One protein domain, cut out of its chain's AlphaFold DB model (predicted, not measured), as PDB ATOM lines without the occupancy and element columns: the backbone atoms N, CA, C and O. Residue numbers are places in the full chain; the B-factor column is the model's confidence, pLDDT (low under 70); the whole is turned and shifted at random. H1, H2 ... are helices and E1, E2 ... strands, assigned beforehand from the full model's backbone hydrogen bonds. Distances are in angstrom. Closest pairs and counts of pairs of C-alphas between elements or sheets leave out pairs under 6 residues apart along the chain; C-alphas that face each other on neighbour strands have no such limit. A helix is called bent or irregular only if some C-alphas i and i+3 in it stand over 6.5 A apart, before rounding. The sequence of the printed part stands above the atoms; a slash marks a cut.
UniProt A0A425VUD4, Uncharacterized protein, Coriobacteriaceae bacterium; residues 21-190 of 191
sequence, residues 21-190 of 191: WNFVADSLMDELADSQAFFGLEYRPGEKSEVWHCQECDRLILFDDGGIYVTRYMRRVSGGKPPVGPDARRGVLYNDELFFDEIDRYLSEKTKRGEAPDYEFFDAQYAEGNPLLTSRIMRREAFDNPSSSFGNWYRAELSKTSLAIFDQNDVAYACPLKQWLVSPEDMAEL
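Overview. This is residues 21 to 190 of the 191 residues of an uncharacterized protein of Coriobacteriaceae bacterium (UniProt A0A425VUD4). A closed barrel of eight antiparallel strands makes one part of an elongated domain; outside it, H1 packs with its residues 26 to 29 mostly on E5, H2 begins beside E1 with its residues 96 to 101 and reaches away from the barrel, and H3 touches H1, while the long link of residues 113 to 134 lies far from the middle of the domain, 14 to 28 A from the mean of all C-alphas. H4 packs on E4 at the opposite end of the domain. The printed part has 170 residues with four named helices and eight named strands, in the order E1 H1 E2 E3 E4 E5 H2 H3 E6 E7 E8 H4; the class is mixed, and under half of the residues are in named elements. It is compact, with a radius of gyration of the C-alphas of 16.6 A, and spans 53 by 32 by 31 A.

Along the chain. E1 is residues 21 to 25, beginning at C-alpha 21 (-37.843, 0.588, 38.510). H1 is residues 26 to 31, E2 48 to 53, E3 60 to 63 and E4 72 to 77. E5, residues 89 to 95, is 18.3 A long. H2, residues 96 to 112, is 24.3 A long and ends at C-alpha 112 (-64.463, -4.067, 48.547). H3 is residues 135 to 143, only just irregular, with C-alphas 140 and 143 6.8 A apart. E6 is residues 153 to 158, E7 162 to 166, E8 178 to 182, and H4 184 to 190, ending at C-alpha 190 (-22.261, 0.331, 24.409).

Arrangement. Round the closed barrel run E1, E2, E3, E4, E8, E7, E6, E5 and back to E1. Within hydrogen-bond range are N 21 and O 51 of E1 and E2 at 2.8 A, N 75 and O 181 of E4 and E8 at 2.9 A, and N 22 and O 94 of E5 and E1 at 2.8 A. E2 E3 E4 and E6 E7 E8 are meanders, each strand the antiparallel neighbour of the one before. H1 is on the barrel, outside it, at a height of 8.5 A over the sheet. H1 and H3 touch, C-alphas 29 and 135 being closest at 5.4 A, at a shallow tilt of 31 degrees, opposite ways. H2 is on the barrel and only just stands up from the sheet, at 43 degrees. H2 and H3 are near each other. H4 is on the barrel; its closest C-alpha to E4 is that of Asp 186, 6.0 A from Tyr 73. In H1 and H3 every O i to N i+4 pair is within hydrogen-bond range; in H2 12 of 13 are, and in H4 1 of 3, beside 3 of 4 O i to N i+3 pairs.

Size, cuts and confidence. The C-alphas of Gly 114 and Ala 188, the two farthest apart, are 54.3 A apart. The printed part has no cut. The links H1 to E2, E4 to E5, H2 to H3 and E7 to E8 are long. The mean pLDDT of the printed part is 91.3; residues 79 to 86 are under 70.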
ATOM      1  N   TRP A  21     -37.229  -0.664  38.093       95.12
ATOM      2  CA  TRP A  21     -37.843   0.588  38.510       95.12
ATOM      3  C   TRP A  21     -38.254   1.393  37.282       95.12
ATOM      4  O   TRP A  21     -37.671   1.247  36.214       95.12
ATOM      5  N   ASN A  22     -39.216   2.289  37.448       96.06
ATOM      6  CA  ASN A  22     -39.676   3.196  36.411       96.06
ATOM      7  C   ASN A  22     -39.599   4.627  36.917       96.06
ATOM      8  O   ASN A  22     -40.150   4.958  37.970       96.06
ATOM      9  N   PHE A  23     -38.913   5.480  36.161       97.38
ATOM     10  CA  PHE A  23     -38.982   6.920  36.336       97.38
ATOM     11  C   PHE A  23     -40.129   7.473  35.493       97.38
ATOM     12  O   PHE A  23     -40.233   7.139  34.313       97.38
ATOM     13  N   VAL A  24     -40.945   8.345  36.082       97.69
ATOM     14  CA  VAL A  24     -41.997   9.095  35.389       97.69
ATOM     15  C   VAL A  24     -41.932  10.551  35.835       97.69
ATOM     16  O   VAL A  24     -42.065  10.853  37.022       97.69
ATOM     17  N   ALA A  25     -41.730  11.453  34.879       97.12
ATOM     18  CA  ALA A  25     -41.640  12.884  35.111       97.12
ATOM     19  C   ALA A  25     -42.996  13.493  35.490       97.12
ATOM     20  O   ALA A  25     -44.041  13.117  34.956       97.12
ATOM     21  N   ASP A  26     -42.955  14.518  36.340       96.62
ATOM     22  CA  ASP A  26     -44.120  15.316  36.721       96.62
ATOM     23  C   ASP A  26     -44.823  15.912  35.500       96.62
ATOM     24  O   ASP A  26     -46.042  15.846  35.408       96.62
ATOM     25  N   SER A  27     -44.062  16.411  34.522       96.44
ATOM     26  CA  SER A  27     -44.622  16.994  33.298       96.44
ATOM     27  C   SER A  27     -45.469  16.008  32.495       96.44
ATOM     28  O   SER A  27     -46.515  16.391  31.982       96.44
ATOM     29  N   LEU A  28     -45.050  14.740  32.417       96.88
ATOM     30  CA  LEU A  28     -45.801  13.692  31.726       96.88
ATOM     31  C   LEU A  28     -47.069  13.321  32.493       96.88
ATOM     32  O   LEU A  28     -48.137  13.194  31.897       96.88
ATOM     33  N   MET A  29     -46.954  13.194  33.819       97.44
ATOM     34  CA  MET A  29     -48.107  12.963  34.691       97.44
ATOM     35  C   MET A  29     -49.127  14.098  34.602       97.44
ATOM     36  O   MET A  29     -50.322  13.833  34.667       97.44
ATOM     37  N   ASP A  30     -48.673  15.342  34.467       97.19
ATOM     38  CA  ASP A  30     -49.542  16.516  34.407       97.19
ATOM     39  C   ASP A  30     -50.212  16.652  33.035       97.19
ATOM     40  O   ASP A  30     -51.406  16.938  32.960       97.19
ATOM     41  N   GLU A  31     -49.472  16.411  31.949       97.19
ATOM     42  CA  GLU A  31     -50.015  16.467  30.590       97.19
ATOM     43  C   GLU A  31     -51.079  15.387  30.355       97.19
ATOM     44  O   GLU A  31     -52.132  15.665  29.781       97.19
ATOM     45  N   LEU A  32     -50.828  14.161  30.828       95.94
ATOM     46  CA  LEU A  32     -51.697  13.004  30.596       95.94
ATOM     47  C   LEU A  32     -52.614  12.680  31.783       95.94
ATOM     48  O   LEU A  32     -53.252  11.624  31.781       95.94
ATOM     49  N   ALA A  33     -52.734  13.601  32.745       95.94
ATOM     50  CA  ALA A  33     -53.313  13.403  34.078       95.94
ATOM     51  C   ALA A  33     -54.673  12.694  34.135       95.94
ATOM     52  O   ALA A  33     -54.964  12.031  35.132       95.94
ATOM     53  N   ASP A  34     -55.493  12.846  33.094       95.44
ATOM     54  CA  ASP A  34     -56.854  12.304  32.999       95.44
ATOM     55  C   ASP A  34     -57.077  11.408  31.770       95.44
ATOM     56  O   ASP A  34     -58.172  10.887  31.579       95.44
ATOM     57  N   SER A  35     -56.065  11.255  30.914       93.44
ATOM     58  CA  SER A  35     -56.227  10.661  29.577       93.44
ATOM     59  C   SER A  35     -55.682   9.241  29.448       93.44
ATOM     60  O   SER A  35     -56.094   8.516  28.546       93.44
ATOM     61  N   GLN A  36     -54.770   8.840  30.337       95.00
ATOM     62  CA  GLN A  36     -54.128   7.526  30.327       95.00
ATOM     63  C   GLN A  36     -54.025   6.965  31.746       95.00
ATOM     64  O   GLN A  36     -54.000   7.717  32.727       95.00
ATOM     65  N   ALA A  37     -53.962   5.639  31.850       96.56
ATOM     66  CA  ALA A  37     -53.658   4.982  33.112       96.56
ATOM     67  C   ALA A  37     -52.175   5.179  33.463       96.56
ATOM     68  O   ALA A  37     -51.315   5.234  32.585       96.56
ATOM     69  N   PHE A  38     -51.865   5.303  34.752       97.25
ATOM     70  CA  PHE A  38     -50.529   5.664  35.222       97.25
ATOM     71  C   PHE A  38     -49.463   4.623  34.847       97.25
ATOM     72  O   PHE A  38     -48.409   4.985  34.320       97.25
ATOM     73  N   PHE A  39     -49.734   3.335  35.075       95.38
ATOM     74  CA  PHE A  39     -48.774   2.275  34.751       95.38
ATOM     75  C   PHE A  39     -48.624   2.088  33.233       95.38
ATOM     76  O   PHE A  39     -47.537   1.762  32.755       95.38
ATOM     77  N   GLY A  40     -49.674   2.412  32.471       93.25
ATOM     78  CA  GLY A  40     -49.691   2.410  31.007       93.25
ATOM     79  C   GLY A  40     -49.217   3.700  30.330       93.25
ATOM     80  O   GLY A  40     -49.317   3.789  29.111       93.25
ATOM     81  N   LEU A  41     -48.704   4.698  31.070       94.50
ATOM     82  CA  LEU A  41     -48.253   5.959  30.463       94.50
ATOM     83  C   LEU A  41     -47.263   5.708  29.323       94.50
ATOM     84  O   LEU A  41     -46.303   4.946  29.479       94.50
ATOM     85  N   GLU A  42     -47.469   6.386  28.200       91.38
ATOM     86  CA  GLU A  42     -46.615   6.217  27.029       91.38
ATOM     87  C   GLU A  42     -45.140   6.556  27.297       91.38
ATOM     88  O   GLU A  42     -44.786   7.400  28.129       91.38
ATOM     89  N   TYR A  43     -44.252   5.888  26.562       89.12
ATOM     90  CA  TYR A  43     -42.828   6.173  26.620       89.12
ATOM     91  C   TYR A  43     -42.513   7.499  25.912       89.12
ATOM     92  O   TYR A  43     -42.778   7.645  24.716       89.12
ATOM     93  N   ARG A  44     -41.882   8.445  26.619       90.44
ATOM     94  CA  ARG A  44     -41.362   9.688  26.030       90.44
ATOM     95  C   ARG A  44     -39.918   9.947  26.470       90.44
ATOM     96  O   ARG A  44     -39.655   9.952  27.678       90.44
ATOM     97  N   PRO A  45     -38.984  10.203  25.530       85.00
ATOM     98  CA  PRO A  45     -37.578  10.433  25.852       85.00
ATOM     99  C   PRO A  45     -37.369  11.506  26.926       85.00
ATOM    100  O   PRO A  45     -37.752  12.663  26.757       85.00
ATOM    101  N   GLY A  46     -36.723  11.116  28.027       83.75
ATOM    102  CA  GLY A  46     -36.424  11.988  29.167       83.75
ATOM    103  C   GLY A  46     -37.591  12.233  30.128       83.75
ATOM    104  O   GLY A  46     -37.377  12.823  31.182       83.75
ATOM    105  N   GLU A  47     -38.802  11.782  29.802       93.31
ATOM    106  CA  GLU A  47     -39.980  11.897  30.670       93.31
ATOM    107  C   GLU A  47     -40.407  10.560  31.281       93.31
ATOM    108  O   GLU A  47     -40.988  10.549  32.361       93.31
ATOM    109  N   LYS A  48     -40.090   9.441  30.628       95.06
ATOM    110  CA  LYS A  48     -40.233   8.096  31.185       95.06
ATOM    111  C   LYS A  48     -38.962   7.304  30.899       95.06
ATOM    112  O   LYS A  48     -38.388   7.452  29.821       95.06
ATOM    113  N   SER A  49     -38.522   6.485  31.849       95.06
ATOM    114  CA  SER A  49     -37.379   5.577  31.675       95.06
ATOM    115  C   SER A  49     -37.559   4.341  32.539       95.06
ATOM    116  O   SER A  49     -37.879   4.461  33.722       95.06
ATOM    117  N   GLU A  50     -37.288   3.170  31.974       94.31
ATOM    118  CA  GLU A  50     -37.096   1.959  32.768       94.31
ATOM    119  C   GLU A  50     -35.658   1.958  33.306       94.31
ATOM    120  O   GLU A  50     -34.704   2.339  32.618       94.31
ATOM    121  N   VAL A  51     -35.503   1.601  34.574       94.38
ATOM    122  CA  VAL A  51     -34.260   1.708  35.334       94.38
ATOM    123  C   VAL A  51     -34.028   0.395  36.057       94.38
ATOM    124  O   VAL A  51     -34.713   0.068  37.023       94.38
ATOM    125  N   TRP A  52     -33.028  -0.358  35.620       93.88
ATOM    126  CA  TRP A  52     -32.618  -1.567  36.313       93.88
ATOM    127  C   TRP A  52     -31.501  -1.267  37.294       93.88
ATOM    128  O   TRP A  52     -30.455  -0.719  36.941       93.88
ATOM    129  N   HIS A  53     -31.706  -1.670  38.539       93.44
ATOM    130  CA  HIS A  53     -30.755  -1.522  39.623       93.44
ATOM    131  C   HIS A  53     -30.010  -2.831  39.866       93.44
ATOM    132  O   HIS A  53     -30.583  -3.842  40.269       93.44
ATOM    133  N   CYS A  54     -28.695  -2.810  39.656       91.81
ATOM    134  CA  CYS A  54     -27.835  -3.922  40.025       91.81
ATOM    135  C   CYS A  54     -27.506  -3.858  41.521       91.81
ATOM    136  O   CYS A  54     -26.708  -3.025  41.950       91.81
ATOM    137  N   GLN A  55     -28.054  -4.780  42.311       88.81
ATOM    138  CA  GLN A  55     -27.832  -4.814  43.762       88.81
ATOM    139  C   GLN A  55     -26.397  -5.180  44.174       88.81
ATOM    140  O   GLN A  55     -25.993  -4.867  45.290       88.81
ATOM    141  N   GLU A  56     -25.615  -5.805  43.290       89.94
ATOM    142  CA  GLU A  56     -24.235  -6.202  43.601       89.94
ATOM    143  C   GLU A  56     -23.252  -5.029  43.572       89.94
ATOM    144  O   GLU A  56     -22.404  -4.901  44.452       89.94
ATOM    145  N   CYS A  57     -23.348  -4.172  42.553       91.38
ATOM    146  CA  CYS A  57     -22.406  -3.066  42.345       91.38
ATOM    147  C   CYS A  57     -23.062  -1.681  42.384       91.38
ATOM    148  O   CYS A  57     -22.404  -0.682  42.101       91.38
ATOM    149  N   ASP A  58     -24.353  -1.621  42.721       93.19
ATOM    150  CA  ASP A  58     -25.153  -0.399  42.828       93.19
ATOM    151  C   ASP A  58     -25.187   0.422  41.525       93.19
ATOM    152  O   ASP A  58     -25.390   1.631  41.553       93.19
ATOM    153  N   ARG A  59     -24.962  -0.217  40.369       93.75
ATOM    154  CA  ARG A  59     -25.054   0.414  39.045       93.75
ATOM    155  C   ARG A  59     -26.505   0.472  38.588       93.75
ATOM    156  O   ARG A  59     -27.257  -0.479  38.802       93.75
ATOM    157  N   LEU A  60     -26.864   1.558  37.912       94.56
ATOM    158  CA  LEU A  60     -28.120   1.660  37.179       94.56
ATOM    159  C   LEU A  60     -27.891   1.416  35.693       94.56
ATOM    160  O   LEU A  60     -26.904   1.886  35.123       94.56
ATOM    161  N   ILE A  61     -28.821   0.691  35.089       93.50
ATOM    162  CA  ILE A  61     -28.904   0.403  33.661       93.50
ATOM    163  C   ILE A  61     -30.219   1.019  33.199       93.50
ATOM    164  O   ILE A  61     -31.273   0.640  33.700       93.50
ATOM    165  N   LEU A  62     -30.159   2.016  32.327       93.44
ATOM    166  CA  LEU A  62     -31.341   2.761  31.904       93.44
ATOM    167  C   LEU A  62     -31.741   2.364  30.490       93.44
ATOM    168  O   LEU A  62     -30.878   2.113  29.645       93.44
ATOM    169  N   PHE A  63     -33.050   2.373  30.261       92.44
ATOM    170  CA  PHE A  63     -33.689   2.155  28.972       92.44
ATOM    171  C   PHE A  63     -34.581   3.360  28.686       92.44
ATOM    172  O   PHE A  63     -35.726   3.457  29.140       92.44
ATOM    173  N   ASP A  64     -34.017   4.313  27.950       90.69
ATOM    174  CA  ASP A  64     -34.716   5.519  27.507       90.69
ATOM    175  C   ASP A  64     -35.405   5.325  26.141       90.69
ATOM    176  O   ASP A  64     -35.501   6.254  25.339       90.69
ATOM    177  N   ASP A  65     -35.873   4.116  25.849       86.00
ATOM    178  CA  ASP A  65     -36.570   3.785  24.603       86.00
ATOM    179  C   ASP A  65     -37.733   2.800  24.806       86.00
ATOM    180  O   ASP A  65     -38.189   2.165  23.858       86.00
ATOM    181  N   GLY A  66     -38.224   2.678  26.042       81.50
ATOM    182  CA  GLY A  66     -39.295   1.744  26.388       81.50
ATOM    183  C   GLY A  66     -38.808   0.309  26.596       81.50
ATOM    184  O   GLY A  66     -39.530  -0.627  26.264       81.50
ATOM    185  N   GLY A  67     -37.589   0.134  27.116       82.81
ATOM    186  CA  GLY A  67     -37.061  -1.182  27.496       82.81
ATOM    187  C   GLY A  67     -36.435  -1.968  26.341       82.81
ATOM    188  O   GLY A  67     -36.240  -3.180  26.460       82.81
ATOM    189  N   ILE A  68     -36.134  -1.316  25.212       84.50
ATOM    190  CA  ILE A  68     -35.652  -1.994  24.002       84.50
ATOM    191  C   ILE A  68     -34.132  -2.168  24.063       84.50
ATOM    192  O   ILE A  68     -33.630  -3.285  23.906       84.50
ATOM    193  N   TYR A  69     -33.394  -1.088  24.321       86.56
ATOM    194  CA  TYR A  69     -31.937  -1.095  24.388       86.56
ATOM    195  C   TYR A  69     -31.428  -0.417  25.656       86.56
ATOM    196  O   TYR A  69     -32.009   0.540  26.165       86.56
ATOM    197  N   VAL A  70     -30.284  -0.896  26.153       90.12
ATOM    198  CA  VAL A  70     -29.558  -0.170  27.195       90.12
ATOM    199  C   VAL A  70     -29.084   1.146  26.595       90.12
ATOM    200  O   VAL A  70     -28.238   1.157  25.701       90.12
ATOM    201  N   THR A  71     -29.615   2.254  27.094       91.56
ATOM    202  CA  THR A  71     -29.248   3.591  26.629       91.56
ATOM    203  C   THR A  71     -28.122   4.172  27.460       91.56
ATOM    204  O   THR A  71     -27.311   4.930  26.926       91.56
ATOM    205  N   ARG A  72     -28.068   3.862  28.766       91.75
ATOM    206  CA  ARG A  72     -27.062   4.415  29.683       91.75
ATOM    207  C   ARG A  72     -26.704   3.478  30.833       91.75
ATOM    208  O   ARG A  72     -27.568   2.827  31.413       91.75
ATOM    209  N   TYR A  73     -25.440   3.536  31.246       93.56
ATOM    210  CA  TYR A  73     -24.972   3.010  32.527       93.56
ATOM    211  C   TYR A  73     -24.607   4.153  33.477       93.56
ATOM    212  O   TYR A  73     -23.876   5.075  33.102       93.56
ATOM    213  N   MET A  74     -25.070   4.078  34.727       94.06
ATOM    214  CA  MET A  74     -24.739   5.063  35.761       94.06
ATOM    215  C   MET A  74     -24.159   4.415  37.019       94.06
ATOM    216  O   MET A  74     -24.706   3.443  37.542       94.06
ATOM    217  N   ARG A  75     -23.073   4.984  37.550       94.69
ATOM    218  CA  ARG A  75     -22.427   4.535  38.793       94.69
ATOM    219  C   ARG A  75     -22.846   5.412  39.963       94.69
ATOM    220  O   ARG A  75     -22.992   6.626  39.813       94.69
ATOM    221  N   ARG A  76     -23.014   4.793  41.135       93.75
ATOM    222  CA  ARG A  76     -23.328   5.512  42.370       93.75
ATOM    223  C   ARG A  76     -22.170   6.437  42.736       93.75
ATOM    224  O   ARG A  76     -21.010   6.032  42.671       93.75
ATOM    225  N   VAL A  77     -22.485   7.651  43.169       90.75
ATOM    226  CA  VAL A  77     -21.508   8.600  43.711       90.75
ATOM    227  C   VAL A  77     -21.817   8.913  45.172       90.75
ATOM    228  O   VAL A  77     -22.972   8.904  45.602       90.75
ATOM    229  N   SER A  78     -20.766   9.157  45.953       81.56
ATOM    230  CA  SER A  78     -20.865   9.467  47.380       81.56
ATOM    231  C   SER A  78     -20.704  10.965  47.604       81.56
ATOM    232  O   SER A  78     -19.618  11.497  47.391       81.56
ATOM    233  N   GLY A  79     -21.756  11.616  48.103       65.56
ATOM    234  CA  GLY A  79     -21.731  13.036  48.458       65.56
ATOM    235  C   GLY A  79     -21.747  13.979  47.249       65.56
ATOM    236  O   GLY A  79     -21.203  13.689  46.190       65.56
ATOM    237  N   GLY A  80     -22.397  15.130  47.420       60.91
ATOM    238  CA  GLY A  80     -22.555  16.144  46.379       60.91
ATOM    239  C   GLY A  80     -23.963  16.727  46.373       60.91
ATOM    240  O   GLY A  80     -24.908  16.105  46.856       60.91
ATOM    241  N   LYS A  81     -24.106  17.941  45.838       62.22
ATOM    242  CA  LYS A  81     -25.413  18.377  45.342       62.22
ATOM    243  C   LYS A  81     -25.654  17.649  44.024       62.22
ATOM    244  O   LYS A  81     -24.685  17.513  43.269       62.22
ATOM    245  N   PRO A  82     -26.890  17.228  43.722       60.25
ATOM    246  CA  PRO A  82     -27.175  16.682  42.413       60.25
ATOM    247  C   PRO A  82     -26.692  17.671  41.345       60.25
ATOM    248  O   PRO A  82     -26.980  18.863  41.481       60.25
ATOM    249  N   PRO A  83     -25.940  17.258  40.310       58.22
ATOM    250  CA  PRO A  83     -25.871  18.006  39.068       58.22
ATOM    251  C   PRO A  83     -27.282  18.209  38.515       58.22
ATOM    252  O   PRO A  83     -27.792  17.399  37.747       58.22
ATOM    253  N   VAL A  84     -27.905  19.315  38.922       62.66
ATOM    254  CA  VAL A  84     -29.135  19.824  38.326       62.66
ATOM    255  C   VAL A  84     -28.733  20.417  36.979       62.66
ATOM    256  O   VAL A  84     -28.347  21.583  36.872       62.66
ATOM    257  N   GLY A  85     -28.705  19.568  35.955       64.50
ATOM    258  CA  GLY A  85     -28.606  20.028  34.575       64.50
ATOM    259  C   GLY A  85     -29.872  20.806  34.196       64.50
ATOM    260  O   GLY A  85     -30.940  20.530  34.740       64.50
ATOM    261  N   PRO A  86     -29.808  21.767  33.258       68.94
ATOM    262  CA  PRO A  86     -31.002  22.460  32.759       68.94
ATOM    263  C   PRO A  86     -32.012  21.513  32.081       68.94
ATOM    264  O   PRO A  86     -33.148  21.900  31.831       68.94
ATOM    265  N   ASP A  87     -31.596  20.287  31.767       83.94
ATOM    266  CA  ASP A  87     -32.390  19.202  31.199       83.94
ATOM    267  C   ASP A  87     -32.976  18.244  32.252       83.94
ATOM    268  O   ASP A  87     -33.651  17.284  31.882       83.94
ATOM    269  N   ALA A  88     -32.718  18.473  33.543       89.62
ATOM    270  CA  ALA A  88     -33.217  17.626  34.615       89.62
ATOM    271  C   ALA A  88     -34.745  17.732  34.753       89.62
ATOM    272  O   ALA A  88     -35.318  18.820  34.831       89.62
ATOM    273  N   ARG A  89     -35.405  16.577  34.809       93.62
ATOM    274  CA  ARG A  89     -36.841  16.425  35.028       93.62
ATOM    275  C   ARG A  89     -37.068  15.854  36.417       93.62
ATOM    276  O   ARG A  89     -36.439  14.868  36.798       93.62
ATOM    277  N   ARG A  90     -37.988  16.460  37.159       95.00
ATOM    278  CA  ARG A  90     -38.480  15.919  38.429       95.00
ATOM    279  C   ARG A  90     -39.652  14.990  38.185       95.00
ATOM    280  O   ARG A  90     -40.345  15.124  37.177       95.00
ATOM    281  N   GLY A  91     -39.834  14.051  39.094       96.25
ATOM    282  CA  GLY A  91     -40.942  13.118  39.070       96.25
ATOM    283  C   GLY A  91     -40.816  12.077  40.165       96.25
ATOM    284  O   GLY A  91     -40.263  12.339  41.242       96.25
ATOM    285  N   VAL A  92     -41.308  10.882  39.861       97.31
ATOM    286  CA  VAL A  92     -41.279   9.721  40.748       97.31
ATOM    287  C   VAL A  92     -40.429   8.611  40.146       97.31
ATOM    288  O   VAL A  92     -40.402   8.428  38.931       97.31
ATOM    289  N   LEU A  93     -39.738   7.867  41.002       97.62
ATOM    290  CA  LEU A  93     -39.110   6.593  40.667       97.62
ATOM    291  C   LEU A  93     -39.782   5.515  41.514       97.62
ATOM    292  O   LEU A  93     -39.652   5.557  42.734       97.62
ATOM    293  N   TYR A  94     -40.476   4.562  40.901       97.50
ATOM    294  CA  TYR A  94     -41.166   3.479  41.611       97.50
ATOM    295  C   TYR A  94     -40.674   2.110  41.150       97.50
ATOM    296  O   TYR A  94     -40.276   1.954  40.000       97.50
ATOM    297  N   ASN A  95     -40.656   1.127  42.047       96.06
ATOM    298  CA  ASN A  95     -40.340  -0.252  41.693       96.06
ATOM    299  C   ASN A  95     -41.518  -0.853  40.929       96.06
ATOM    300  O   ASN A  95     -42.645  -0.742  41.396       96.06
ATOM    301  N   ASP A  96     -41.257  -1.483  39.789       92.69
ATOM    302  CA  ASP A  96     -42.306  -1.925  38.869       92.69
ATOM    303  C   ASP A  96     -43.322  -2.864  39.538       92.69
ATOM    304  O   ASP A  96     -44.512  -2.569  39.558       92.69
ATOM    305  N   GLU A  97     -42.841  -3.926  40.183       92.56
ATOM    306  CA  GLU A  97     -43.690  -4.980  40.747       92.56
ATOM    307  C   GLU A  97     -44.144  -4.664  42.179       92.56
ATOM    308  O   GLU A  97     -45.333  -4.687  42.484       92.56
ATOM    309  N   LEU A  98     -43.222  -4.290  43.075       94.75
ATOM    310  CA  LEU A  98     -43.551  -4.098  44.492       94.75
ATOM    311  C   LEU A  98     -44.449  -2.893  44.747       94.75
ATOM    312  O   LEU A  98     -45.270  -2.938  45.661       94.75
ATOM    313  N   PHE A  99     -44.270  -1.803  43.995       96.06
ATOM    314  CA  PHE A  99     -45.151  -0.647  44.135       96.06
ATOM    315  C   PHE A  99     -46.524  -0.942  43.528       96.06
ATOM    316  O   PHE A  99     -47.539  -0.601  44.135       96.06
ATOM    317  N   PHE A 100     -46.562  -1.617  42.374       95.00
ATOM    318  CA  PHE A 100     -47.809  -2.048  41.749       95.00
ATOM    319  C   PHE A 100     -48.632  -2.936  42.688       95.00
ATOM    320  O   PHE A 100     -49.780  -2.601  42.972       95.00
ATOM    321  N   ASP A 101     -48.036  -3.987  43.255       95.19
ATOM    322  CA  ASP A 101     -48.704  -4.912  44.181       95.19
ATOM    323  C   ASP A 101     -49.284  -4.206  45.416       95.19
ATOM    324  O   ASP A 101     -50.317  -4.603  45.966       95.19
ATOM    325  N   GLU A 102     -48.598  -3.172  45.906       95.56
ATOM    326  CA  GLU A 102     -49.048  -2.404  47.064       95.56
ATOM    327  C   GLU A 102     -50.266  -1.535  46.727       95.56
ATOM    328  O   GLU A 102     -51.228  -1.484  47.500       95.56
ATOM    329  N   ILE A 103     -50.248  -0.902  45.552       96.69
ATOM    330  CA  ILE A 103     -51.351  -0.088  45.033       96.69
ATOM    331  C   ILE A 103     -52.557  -0.960  44.685       96.69
ATOM    332  O   ILE A 103     -53.674  -0.621  45.083       96.69
ATOM    333  N   ASP A 104     -52.346  -2.092  44.012       95.94
ATOM    334  CA  ASP A 104     -53.403  -3.049  43.685       95.94
ATOM    335  C   ASP A 104     -54.107  -3.539  44.954       95.94
ATOM    336  O   ASP A 104     -55.327  -3.416  45.088       95.94
ATOM    337  N   ARG A 105     -53.340  -3.984  45.959       95.69
ATOM    338  CA  ARG A 105     -53.904  -4.418  47.243       95.69
ATOM    339  C   ARG A 105     -54.730  -3.315  47.901       95.69
ATOM    340  O   ARG A 105     -55.848  -3.571  48.353       95.69
ATOM    341  N   TYR A 106     -54.198  -2.096  47.950       95.75
ATOM    342  CA  TYR A 106     -54.875  -0.953  48.556       95.75
ATOM    343  C   TYR A 106     -56.195  -0.604  47.853       95.75
ATOM    344  O   TYR A 106     -57.228  -0.429  48.510       95.75
ATOM    345  N   LEU A 107     -56.184  -0.518  46.521       95.94
ATOM    346  CA  LEU A 107     -57.365  -0.171  45.732       95.94
ATOM    347  C   LEU A 107     -58.390  -1.307  45.721       95.94
ATOM    348  O   LEU A 107     -59.586  -1.046  45.856       95.94
ATOM    349  N   SER A 108     -57.942  -2.562  45.686       94.81
ATOM    350  CA  SER A 108     -58.790  -3.743  45.861       94.81
ATOM    351  C   SER A 108     -59.550  -3.709  47.192       94.81
ATOM    352  O   SER A 108     -60.744  -4.015  47.253       94.81
ATOM    353  N   GLU A 109     -58.892  -3.319  48.285       95.81
ATOM    354  CA  GLU A 109     -59.546  -3.173  49.587       95.81
ATOM    355  C   GLU A 109     -60.547  -2.012  49.621       95.81
ATOM    356  O   GLU A 109     -61.647  -2.175  50.157       95.81
ATOM    357  N   LYS A 110     -60.213  -0.858  49.029       95.69
ATOM    358  CA  LYS A 110     -61.150   0.270  48.895       95.69
ATOM    359  C   LYS A 110     -62.386  -0.100  48.081       95.69
ATOM    360  O   LYS A 110     -63.500   0.231  48.484       95.69
ATOM    361  N   THR A 111     -62.199  -0.827  46.985       96.25
ATOM    362  CA  THR A 111     -63.285  -1.307  46.125       96.25
ATOM    363  C   THR A 111     -64.217  -2.241  46.888       96.25
ATOM    364  O   THR A 111     -65.430  -2.046  46.884       96.25
ATOM    365  N   LYS A 112     -63.668  -3.185  47.667       96.44
ATOM    366  CA  LYS A 112     -64.463  -4.067  48.547       96.44
ATOM    367  C   LYS A 112     -65.278  -3.303  49.595       96.44
ATOM    368  O   LYS A 112     -66.339  -3.777  49.994       96.44
ATOM    369  N   ARG A 113     -64.799  -2.139  50.047       96.94
ATOM    370  CA  ARG A 113     -65.522  -1.246  50.971       96.94
ATOM    371  C   ARG A 113     -66.484  -0.277  50.270       96.94
ATOM    372  O   ARG A 113     -67.209   0.438  50.954       96.94
ATOM    373  N   GLY A 114     -66.513  -0.249  48.936       95.75
ATOM    374  CA  GLY A 114     -67.309   0.704  48.158       95.75
ATOM    375  C   GLY A 114     -66.785   2.145  48.215       95.75
ATOM    376  O   GLY A 114     -67.535   3.080  47.955       95.75
ATOM    377  N   GLU A 115     -65.513   2.338  48.578       94.94
ATOM    378  CA  GLU A 115     -64.867   3.656  48.707       94.94
ATOM    379  C   GLU A 115     -64.208   4.127  47.402       94.94
ATOM    380  O   GLU A 115     -63.871   5.304  47.263       94.94
ATOM    381  N   ALA A 116     -63.999   3.212  46.458       94.75
ATOM    382  CA  ALA A 116     -63.431   3.472  45.143       94.75
ATOM    383  C   ALA A 116     -64.064   2.535  44.100       94.75
ATOM    384  O   ALA A 116     -64.536   1.457  44.470       94.75
ATOM    385  N   PRO A 117     -64.106   2.935  42.818       95.00
ATOM    386  CA  PRO A 117     -64.406   2.011  41.734       95.00
ATOM    387  C   PRO A 117     -63.248   1.025  41.534       95.00
ATOM    388  O   PRO A 117     -62.113   1.300  41.924       95.00
ATOM    389  N   ASP A 118     -63.553  -0.084  40.870       94.75
ATOM    390  CA  ASP A 118     -62.538  -0.959  40.294       94.75
ATOM    391  C   ASP A 118     -61.885  -0.213  39.124       94.75
ATOM    392  O   ASP A 118     -62.588   0.176  38.191       94.75
ATOM    393  N   TYR A 119     -60.596   0.110  39.222       96.38
ATOM    394  CA  TYR A 119     -59.906   0.912  38.208       96.38
ATOM    395  C   TYR A 119     -59.193   0.018  37.191       96.38
ATOM    396  O   TYR A 119     -58.664  -1.025  37.550       96.38
ATOM    397  N   GLU A 120     -59.083   0.474  35.945       96.19
ATOM    398  CA  GLU A 120     -58.186  -0.112  34.944       96.19
ATOM    399  C   GLU A 120     -56.772   0.482  35.067       96.19
ATOM    400  O   GLU A 120     -56.596   1.703  35.026       96.19
ATOM    401  N   PHE A 121     -55.757  -0.370  35.220       94.69
ATOM    402  CA  PHE A 121     -54.396   0.035  35.596       94.69
ATOM    403  C   PHE A 121     -53.500   0.356  34.399       94.69
ATOM    404  O   PHE A 121     -52.547   1.128  34.552       94.69
ATOM    405  N   PHE A 122     -53.792  -0.209  33.225       92.44
ATOM    406  CA  PHE A 122     -52.876  -0.190  32.088       92.44
ATOM    407  C   PHE A 122     -53.507   0.420  30.845       92.44
ATOM    408  O   PHE A 122     -53.054   1.473  30.399       92.44
ATOM    409  N   ASP A 123     -54.566  -0.187  30.306       87.12
ATOM    410  CA  ASP A 123     -55.047   0.176  28.973       87.12
ATOM    411  C   ASP A 123     -56.551   0.413  28.922       87.12
ATOM    412  O   ASP A 123     -57.364  -0.465  29.207       87.12
ATOM    413  N   ALA A 124     -56.936   1.566  28.372       86.25
ATOM    414  CA  ALA A 124     -58.338   1.916  28.148       86.25
ATOM    415  C   ALA A 124     -59.112   0.883  27.309       86.25
ATOM    416  O   ALA A 124     -60.325   0.757  27.458       86.25
ATOM    417  N   GLN A 125     -58.425   0.136  26.438       88.62
ATOM    418  CA  GLN A 125     -59.047  -0.904  25.614       88.62
ATOM    419  C   GLN A 125     -59.514  -2.126  26.422       88.62
ATOM    420  O   GLN A 125     -60.428  -2.816  25.975       88.62
ATOM    421  N   TYR A 126     -58.909  -2.381  27.588       86.75
ATOM    422  CA  TYR A 126     -59.248  -3.501  28.475       86.75
ATOM    423  C   TYR A 126     -60.075  -3.072  29.683       86.75
ATOM    424  O   TYR A 126     -60.481  -3.914  30.470       86.75
ATOM    425  N   ALA A 127     -60.406  -1.783  29.782       86.06
ATOM    426  CA  ALA A 127     -61.099  -1.246  30.940       86.06
ATOM    427  C   ALA A 127     -62.508  -1.826  31.154       86.06
ATOM    428  O   ALA A 127     -63.061  -1.671  32.230       86.06
ATOM    429  N   GLU A 128     -63.143  -2.422  30.137       89.50
ATOM    430  CA  GLU A 128     -64.502  -2.993  30.237       89.50
ATOM    431  C   GLU A 128     -65.554  -2.027  30.840       89.50
ATOM    432  O   GLU A 128     -66.561  -2.436  31.416       89.50
ATOM    433  N   GLY A 129     -65.353  -0.714  30.664       88.44
ATOM    434  CA  GLY A 129     -66.210   0.346  31.215       88.44
ATOM    435  C   GLY A 129     -65.784   0.876  32.590       88.44
ATOM    436  O   GLY A 129     -66.360   1.863  33.053       88.44
ATOM    437  N   ASN A 130     -64.766   0.284  33.211       93.50
ATOM    438  CA  ASN A 130     -64.141   0.783  34.428       93.50
ATOM    439  C   ASN A 130     -63.364   2.090  34.170       93.50
ATOM    440  O   ASN A 130     -62.818   2.303  33.084       93.50
ATOM    441  N   PRO A 131     -63.300   3.003  35.154       96.00
ATOM    442  CA  PRO A 131     -62.461   4.192  35.056       96.00
ATOM    443  C   PRO A 131     -60.973   3.828  35.094       96.00
ATOM    444  O   PRO A 131     -60.570   2.895  35.777       96.00
ATOM    445  N   LEU A 132     -60.131   4.612  34.422       97.25
ATOM    446  CA  LEU A 132     -58.679   4.418  34.465       97.25
ATOM    447  C   LEU A 132     -58.093   4.862  35.810       97.25
ATOM    448  O   LEU A 132     -58.508   5.880  36.370       97.25
ATOM    449  N   LEU A 133     -57.063   4.160  36.280       97.69
ATOM    450  CA  LEU A 133     -56.190   4.607  37.360       97.69
ATOM    451  C   LEU A 133     -55.218   5.662  36.818       97.69
ATOM    452  O   LEU A 133     -54.066   5.376  36.495       97.69
ATOM    453  N   THR A 134     -55.696   6.891  36.647       97.94
ATOM    454  CA  THR A 134     -54.914   7.961  36.013       97.94
ATOM    455  C   THR A 134     -53.835   8.543  36.931       97.94
ATOM    456  O   THR A 134     -53.861   8.358  38.152       97.94
ATOM    457  N   SER A 135     -52.902   9.325  36.373       97.69
ATOM    458  CA  SER A 135     -51.883  10.027  37.170       97.69
ATOM    459  C   SER A 135     -52.496  10.980  38.199       97.69
ATOM    460  O   SER A 135     -51.962  11.106  39.300       97.69
ATOM    461  N   ARG A 136     -53.647  11.606  37.903       97.69
ATOM    462  CA  ARG A 136     -54.378  12.423  38.886       97.69
ATOM    463  C   ARG A 136     -54.811  11.596  40.095       97.69
ATOM    464  O   ARG A 136     -54.693  12.062  41.230       97.69
ATOM    465  N   ILE A 137     -55.312  10.383  39.866       97.19
ATOM    466  CA  ILE A 137     -55.713   9.479  40.948       97.19
ATOM    467  C   ILE A 137     -54.474   9.004  41.706       97.19
ATOM    468  O   ILE A 137     -54.458   9.104  42.925       97.19
ATOM    469  N   MET A 138     -53.407   8.596  41.020       97.44
ATOM    470  CA  MET A 138     -52.165   8.164  41.671       97.44
ATOM    471  C   MET A 138     -51.518   9.255  42.527       97.44
ATOM    472  O   MET A 138     -51.092   8.980  43.648       97.44
ATOM    473  N   ARG A 139     -51.509  10.510  42.067       95.75
ATOM    474  CA  ARG A 139     -51.095  11.652  42.894       95.75
ATOM    475  C   ARG A 139     -51.966  11.776  44.145       95.75
ATOM    476  O   ARG A 139     -51.438  11.863  45.249       95.75
ATOM    477  N   ARG A 140     -53.295  11.727  43.992       95.38
ATOM    478  CA  ARG A 140     -54.250  11.848  45.109       95.38
ATOM    479  C   ARG A 140     -54.164  10.697  46.108       95.38
ATOM    480  O   ARG A 140     -54.395  10.921  47.288       95.38
ATOM    481  N   GLU A 141     -53.938   9.474  45.644       94.81
ATOM    482  CA  GLU A 141     -53.963   8.282  46.492       94.81
ATOM    483  C   GLU A 141     -52.593   7.995  47.107       94.81
ATOM    484  O   GLU A 141     -52.544   7.650  48.287       94.81
ATOM    485  N   ALA A 142     -51.509   8.184  46.344       94.50
ATOM    486  CA  ALA A 142     -50.158   7.765  46.711       94.50
ATOM    487  C   ALA A 142     -49.143   8.918  46.801       94.50
ATOM    488  O   ALA A 142     -48.586   9.158  47.865       94.50
ATOM    489  N   PHE A 143     -48.864   9.650  45.719       94.19
ATOM    490  CA  PHE A 143     -47.652  10.495  45.694       94.19
ATOM    491  C   PHE A 143     -47.762  11.810  46.476       94.19
ATOM    492  O   PHE A 143     -46.787  12.257  47.083       94.19
ATOM    493  N   ASP A 144     -48.944  12.422  46.468       92.00
ATOM    494  CA  ASP A 144     -49.216  13.716  47.101       92.00
ATOM    495  C   ASP A 144     -50.159  13.565  48.312       92.00
ATOM    496  O   ASP A 144     -50.639  14.552  48.873       92.00
ATOM    497  N   ASN A 145     -50.415  12.322  48.741       89.06
ATOM    498  CA  ASN A 145     -51.247  12.006  49.895       89.06
ATOM    499  C   ASN A 145     -50.403  11.839  51.168       89.06
ATOM    500  O   ASN A 145     -49.784  10.787  51.350       89.06
ATOM    501  N   PRO A 146     -50.441  12.797  52.111       84.31
ATOM    502  CA  PRO A 146     -49.653  12.717  53.341       84.31
ATOM    503  C   PRO A 146     -50.118  11.605  54.294       84.31
ATOM    504  O   PRO A 146     -49.419  11.286  55.249       84.31
ATOM    505  N   SER A 147     -51.315  11.045  54.090       83.81
ATOM    506  CA  SER A 147     -51.827   9.907  54.867       83.81
ATOM    507  C   SER A 147     -51.496   8.553  54.242       83.81
ATOM    508  O   SER A 147     -51.797   7.525  54.845       83.81
ATOM    509  N   SER A 148     -50.911   8.536  53.044       82.06
ATOM    510  CA  SER A 148     -50.435   7.308  52.419       82.06
ATOM    511  C   SER A 148     -49.010   6.995  52.869       82.06
ATOM    512  O   SER A 148     -48.226   7.894  53.168       82.06
ATOM    513  N   SER A 149     -48.679   5.711  52.943       84.31
ATOM    514  CA  SER A 149     -47.368   5.244  53.401       84.31
ATOM    515  C   SER A 149     -46.809   4.169  52.476       84.31
ATOM    516  O   SER A 149     -46.238   3.189  52.954       84.31
ATOM    517  N   PHE A 150     -47.039   4.320  51.169       92.12
ATOM    518  CA  PHE A 150     -46.613   3.327  50.192       92.12
ATOM    519  C   PHE A 150     -45.091   3.220  50.149       92.12
ATOM    520  O   PHE A 150     -44.386   4.228  50.033       92.12
ATOM    521  N   GLY A 151     -44.583   1.994  50.230       90.88
ATOM    522  CA  GLY A 151     -43.167   1.712  50.052       90.88
ATOM    523  C   GLY A 151     -42.752   1.755  48.582       90.88
ATOM    524  O   GLY A 151     -43.552   1.980  47.681       90.88
ATOM    525  N   ASN A 152     -41.469   1.495  48.325       94.06
ATOM    526  CA  ASN A 152     -40.963   1.166  46.984       94.06
ATOM    527  C   ASN A 152     -41.148   2.253  45.908       94.06
ATOM    528  O   ASN A 152     -41.143   1.955  44.717       94.06
ATOM    529  N   TRP A 153     -41.233   3.519  46.315       96.75
ATOM    530  CA  TRP A 153     -41.116   4.665  45.420       96.75
ATOM    531  C   TRP A 153     -40.367   5.817  46.091       96.75
ATOM    532  O   TRP A 153     -40.295   5.905  47.319       96.75
ATOM    533  N   TYR A 154     -39.803   6.702  45.277       96.50
ATOM    534  CA  TYR A 154     -39.048   7.876  45.695       96.50
ATOM    535  C   TYR A 154     -39.438   9.082  44.850       96.50
ATOM    536  O   TYR A 154     -39.788   8.944  43.675       96.50
ATOM    537  N   ARG A 155     -39.270  10.282  45.411       95.69
ATOM    538  CA  ARG A 155     -39.118  11.475  44.575       95.69
ATOM    539  C   ARG A 155     -37.794  11.363  43.833       95.69
ATOM    540  O   ARG A 155     -36.798  10.925  44.407       95.69
ATOM    541  N   ALA A 156     -37.773  11.729  42.562       95.62
ATOM    542  CA  ALA A 156     -36.596  11.558  41.727       95.62
ATOM    543  C   ALA A 156     -36.365  12.749  40.803       95.62
ATOM    544  O   ALA A 156     -37.300  13.434  40.391       95.62
ATOM    545  N   GLU A 157     -35.100  12.966  40.472       94.50
ATOM    546  CA  GLU A 157     -34.667  13.911  39.453       94.50
ATOM    547  C   GLU A 157     -33.768  13.173  38.454       94.50
ATOM    548  O   GLU A 157     -32.724  12.632  38.831       94.50
ATOM    549  N   LEU A 158     -34.194  13.120  37.190       94.06
ATOM    550  CA  LEU A 158     -33.496  12.450  36.093       94.06
ATOM    551  C   LEU A 158     -33.079  13.480  35.040       94.06
ATOM    552  O   LEU A 158     -33.898  14.240  34.536       94.06
ATOM    553  N   SER A 159     -31.805  13.474  34.667       92.44
ATOM    554  CA  SER A 159     -31.257  14.224  33.532       92.44
ATOM    555  C   SER A 159     -30.593  13.256  32.556       92.44
ATOM    556  O   SER A 159     -30.560  12.046  32.798       92.44
ATOM    557  N   LYS A 160     -29.990  13.757  31.471       90.69
ATOM    558  CA  LYS A 160     -29.169  12.919  30.579       90.69
ATOM    559  C   LYS A 160     -27.940  12.328  31.267       90.69
ATOM    560  O   LYS A 160     -27.475  11.268  30.853       90.69
ATOM    561  N   THR A 161     -27.427  12.971  32.311       91.25
ATOM    562  CA  THR A 161     -26.147  12.615  32.938       91.25
ATOM    563  C   THR A 161     -26.277  12.079  34.357       91.25
ATOM    564  O   THR A 161     -25.288  11.577  34.889       91.25
ATOM    565  N   SER A 162     -27.458  12.141  34.974       92.44
ATOM    566  CA  SER A 162     -27.638  11.705  36.358       92.44
ATOM    567  C   SER A 162     -29.052  11.249  36.689       92.44
ATOM    568  O   SER A 162     -30.014  11.765  36.128       92.44
ATOM    569  N   LEU A 163     -29.159  10.384  37.696       94.19
ATOM    570  CA  LEU A 163     -30.385  10.127  38.447       94.19
ATOM    571  C   LEU A 163     -30.114  10.382  39.932       94.19
ATOM    572  O   LEU A 163     -29.138   9.867  40.482       94.19
ATOM    573  N   ALA A 164     -30.974  11.148  40.592       94.31
ATOM    574  CA  ALA A 164     -30.969  11.325  42.039       94.31
ATOM    575  C   ALA A 164     -32.335  10.952  42.619       94.31
ATOM    576  O   ALA A 164     -33.364  11.251  42.015       94.31
ATOM    577  N   ILE A 165     -32.333  10.312  43.788       94.94
ATOM    578  CA  ILE A 165     -33.555   9.966  44.524       94.94
ATOM    579  C   ILE A 165     -33.585  10.679  45.870       94.94
ATOM    580  O   ILE A 165     -32.548  10.896  46.501       94.94
ATOM    581  N   PHE A 166     -34.787  10.998  46.317       93.75
ATOM    582  CA  PHE A 166     -35.085  11.791  47.497       93.75
ATOM    583  C   PHE A 166     -36.156  11.085  48.322       93.75
ATOM    584  O   PHE A 166     -36.891  10.228  47.819       93.75
ATOM    585  N   ASP A 167     -36.240  11.450  49.598       92.62
ATOM    586  CA  ASP A 167     -37.337  10.995  50.445       92.62
ATOM    587  C   ASP A 167     -38.685  11.424  49.845       92.62
ATOM    588  O   ASP A 167     -38.798  12.487  49.230       92.62
ATOM    589  N   GLN A 168     -39.717  10.607  50.037       92.19
ATOM    590  CA  GLN A 168     -41.069  10.883  49.546       92.19
ATOM    591  C   GLN A 168     -41.609  12.229  50.065       92.19
ATOM    592  O   GLN A 168     -42.367  12.910  49.370       92.19
ATOM    593  N   ASN A 169     -41.161  12.652  51.252       89.06
ATOM    594  CA  ASN A 169     -41.556  13.903  51.894       89.06
ATOM    595  C   ASN A 169     -40.636  15.089  51.554       89.06
ATOM    596  O   ASN A 169     -40.952  16.222  51.919       89.06
ATOM    597  N   ASP A 170     -39.513  14.881  50.853       88.12
ATOM    598  CA  ASP A 170     -38.611  15.966  50.437       88.12
ATOM    599  C   ASP A 170     -39.111  16.631  49.145       88.12
ATOM    600  O   ASP A 170     -38.540  16.499  48.063       88.12
ATOM    601  N   VAL A 171     -40.209  17.382  49.266       85.94
ATOM    602  CA  VAL A 171     -40.823  18.141  48.159       85.94
ATOM    603  C   VAL A 171     -39.881  19.225  47.614       85.94
ATOM    604  O   VAL A 171     -40.029  19.681  46.480       85.94
ATOM    605  N   ALA A 172     -38.896  19.651  48.408       87.50
ATOM    606  CA  ALA A 172     -37.918  20.655  48.008       87.50
ATOM    607  C   ALA A 172     -36.770  20.072  47.165       87.50
ATOM    608  O   ALA A 172     -36.039  20.853  46.551       87.50
ATOM    609  N   TYR A 173     -36.627  18.739  47.112       87.88
ATOM    610  CA  TYR A 173     -35.488  18.052  46.493       87.88
ATOM    611  C   TYR A 173     -34.159  18.565  47.073       87.88
ATOM    612  O   TYR A 173     -33.196  18.837  46.353       87.88
ATOM    613  N   ALA A 174     -34.128  18.782  48.390       86.25
ATOM    614  CA  ALA A 174     -33.024  19.458  49.054       86.25
ATOM    615  C   ALA A 174     -31.827  18.528  49.279       86.25
ATOM    616  O   ALA A 174     -30.678  18.941  49.087       86.25
ATOM    617  N   CYS A 175     -32.090  17.283  49.686       86.38
ATOM    618  CA  CYS A 175     -31.065  16.347  50.135       86.38
ATOM    619  C   CYS A 175     -31.257  14.974  49.469       86.38
ATOM    620  O   CYS A 175     -32.068  14.177  49.945       86.38
ATOM    621  N   PRO A 176     -30.506  14.651  48.396       90.94
ATOM    622  CA  PRO A 176     -30.625  13.344  47.759       90.94
ATOM    623  C   PRO A 176     -30.197  12.230  48.722       90.94
ATOM    624  O   PRO A 176     -29.136  12.299  49.346       90.94
ATOM    625  N   LEU A 177     -30.999  11.167  48.803       92.50
ATOM    626  CA  LEU A 177     -30.662   9.942  49.534       92.50
ATOM    627  C   LEU A 177     -29.540   9.179  48.822       92.50
ATOM    628  O   LEU A 177     -28.626   8.639  49.452       92.50
ATOM    629  N   LYS A 178     -29.625   9.118  47.491       93.19
ATOM    630  CA  LYS A 178     -28.625   8.508  46.614       93.19
ATOM    631  C   LYS A 178     -28.578   9.240  45.283       93.19
ATOM    632  O   LYS A 178     -29.564   9.832  44.845       93.19
ATOM    633  N   GLN A 179     -27.423   9.142  44.635       93.50
ATOM    634  CA  GLN A 179     -27.204   9.686  43.312       93.50
ATOM    635  C   GLN A 179     -26.328   8.764  42.470       93.50
ATOM    636  O   GLN A 179     -25.361   8.178  42.964       93.50
ATOM    637  N   TRP A 180     -26.645   8.718  41.181       94.31
ATOM    638  CA  TRP A 180     -25.879   8.055  40.147       94.31
ATOM    639  C   TRP A 180     -25.562   9.023  39.017       94.31
ATOM    640  O   TRP A 180     -26.406   9.838  38.640       94.31
ATOM    641  N   LEU A 181     -24.348   8.923  38.480       93.38
ATOM    642  CA  LEU A 181     -23.898   9.682  37.315       93.38
ATOM    643  C   LEU A 181     -23.565   8.721  36.178       93.38
ATOM    644  O   LEU A 181     -23.039   7.633  36.424       93.38
ATOM    645  N   VAL A 182     -23.833   9.136  34.942       93.06
ATOM    646  CA  VAL A 182     -23.374   8.421  33.747       93.06
ATOM    647  C   VAL A 182     -21.866   8.227  33.835       93.06
ATOM    648  O   VAL A 182     -21.129   9.179  34.092       93.06
ATOM    649  N   SER A 183     -21.415   6.992  33.626       89.19
ATOM    650  CA  SER A 183     -19.994   6.652  33.629       89.19
ATOM    651  C   SER A 183     -19.481   6.607  32.190       89.19
ATOM    652  O   SER A 183     -19.852   5.683  31.469       89.19
ATOM    653  N   PRO A 184     -18.624   7.549  31.746       90.12
ATOM    654  CA  PRO A 184     -18.071   7.523  30.389       90.12
ATOM    655  C   PRO A 184     -17.349   6.213  30.054       90.12
ATOM    656  O   PRO A 184     -17.375   5.777  28.911       90.12
ATOM    657  N   GLU A 185     -16.736   5.585  31.061       90.12
ATOM    658  CA  GLU A 185     -16.078   4.281  30.948       90.12
ATOM    659  C   GLU A 185     -17.090   3.172  30.632       90.12
ATOM    660  O   GLU A 185     -16.925   2.463  29.652       90.12
ATOM    661  N   ASP A 186     -18.176   3.068  31.408       89.81
ATOM    662  CA  ASP A 186     -19.210   2.052  31.162       89.81
ATOM    663  C   ASP A 186     -19.956   2.312  29.845       89.81
ATOM    664  O   ASP A 186     -20.406   1.384  29.182       89.81
ATOM    665  N   MET A 187     -20.097   3.582  29.457       91.81
ATOM    666  CA  MET A 187     -20.727   3.968  28.195       91.81
ATOM    667  C   MET A 187     -19.909   3.556  26.968       91.81
ATOM    668  O   MET A 187     -20.493   3.366  25.906       91.81
ATOM    669  N   ALA A 188     -18.587   3.403  27.092       89.88
ATOM    670  CA  ALA A 188     -17.751   2.919  25.995       89.88
ATOM    671  C   ALA A 188     -18.060   1.457  25.622       89.88
ATOM    672  O   ALA A 188     -17.831   1.066  24.484       89.88
ATOM    673  N   GLU A 189     -18.638   0.679  26.545       84.56
ATOM    674  CA  GLU A 189     -19.053  -0.713  26.315       84.56
ATOM    675  C   GLU A 189     -20.354  -0.832  25.495       84.56
ATOM    676  O   GLU A 189     -20.728  -1.931  25.090       84.56
ATOM    677  N   LEU A 190     -21.063   0.282  25.260       80.00
ATOM    678  CA  LEU A 190     -22.261   0.331  24.409       80.00
ATOM    679  C   LEU A 190     -21.950   0.650  22.933       80.00
ATOM    680  O   LEU A 190     -22.873   0.625  22.117       80.00
TER     681      LEU A 190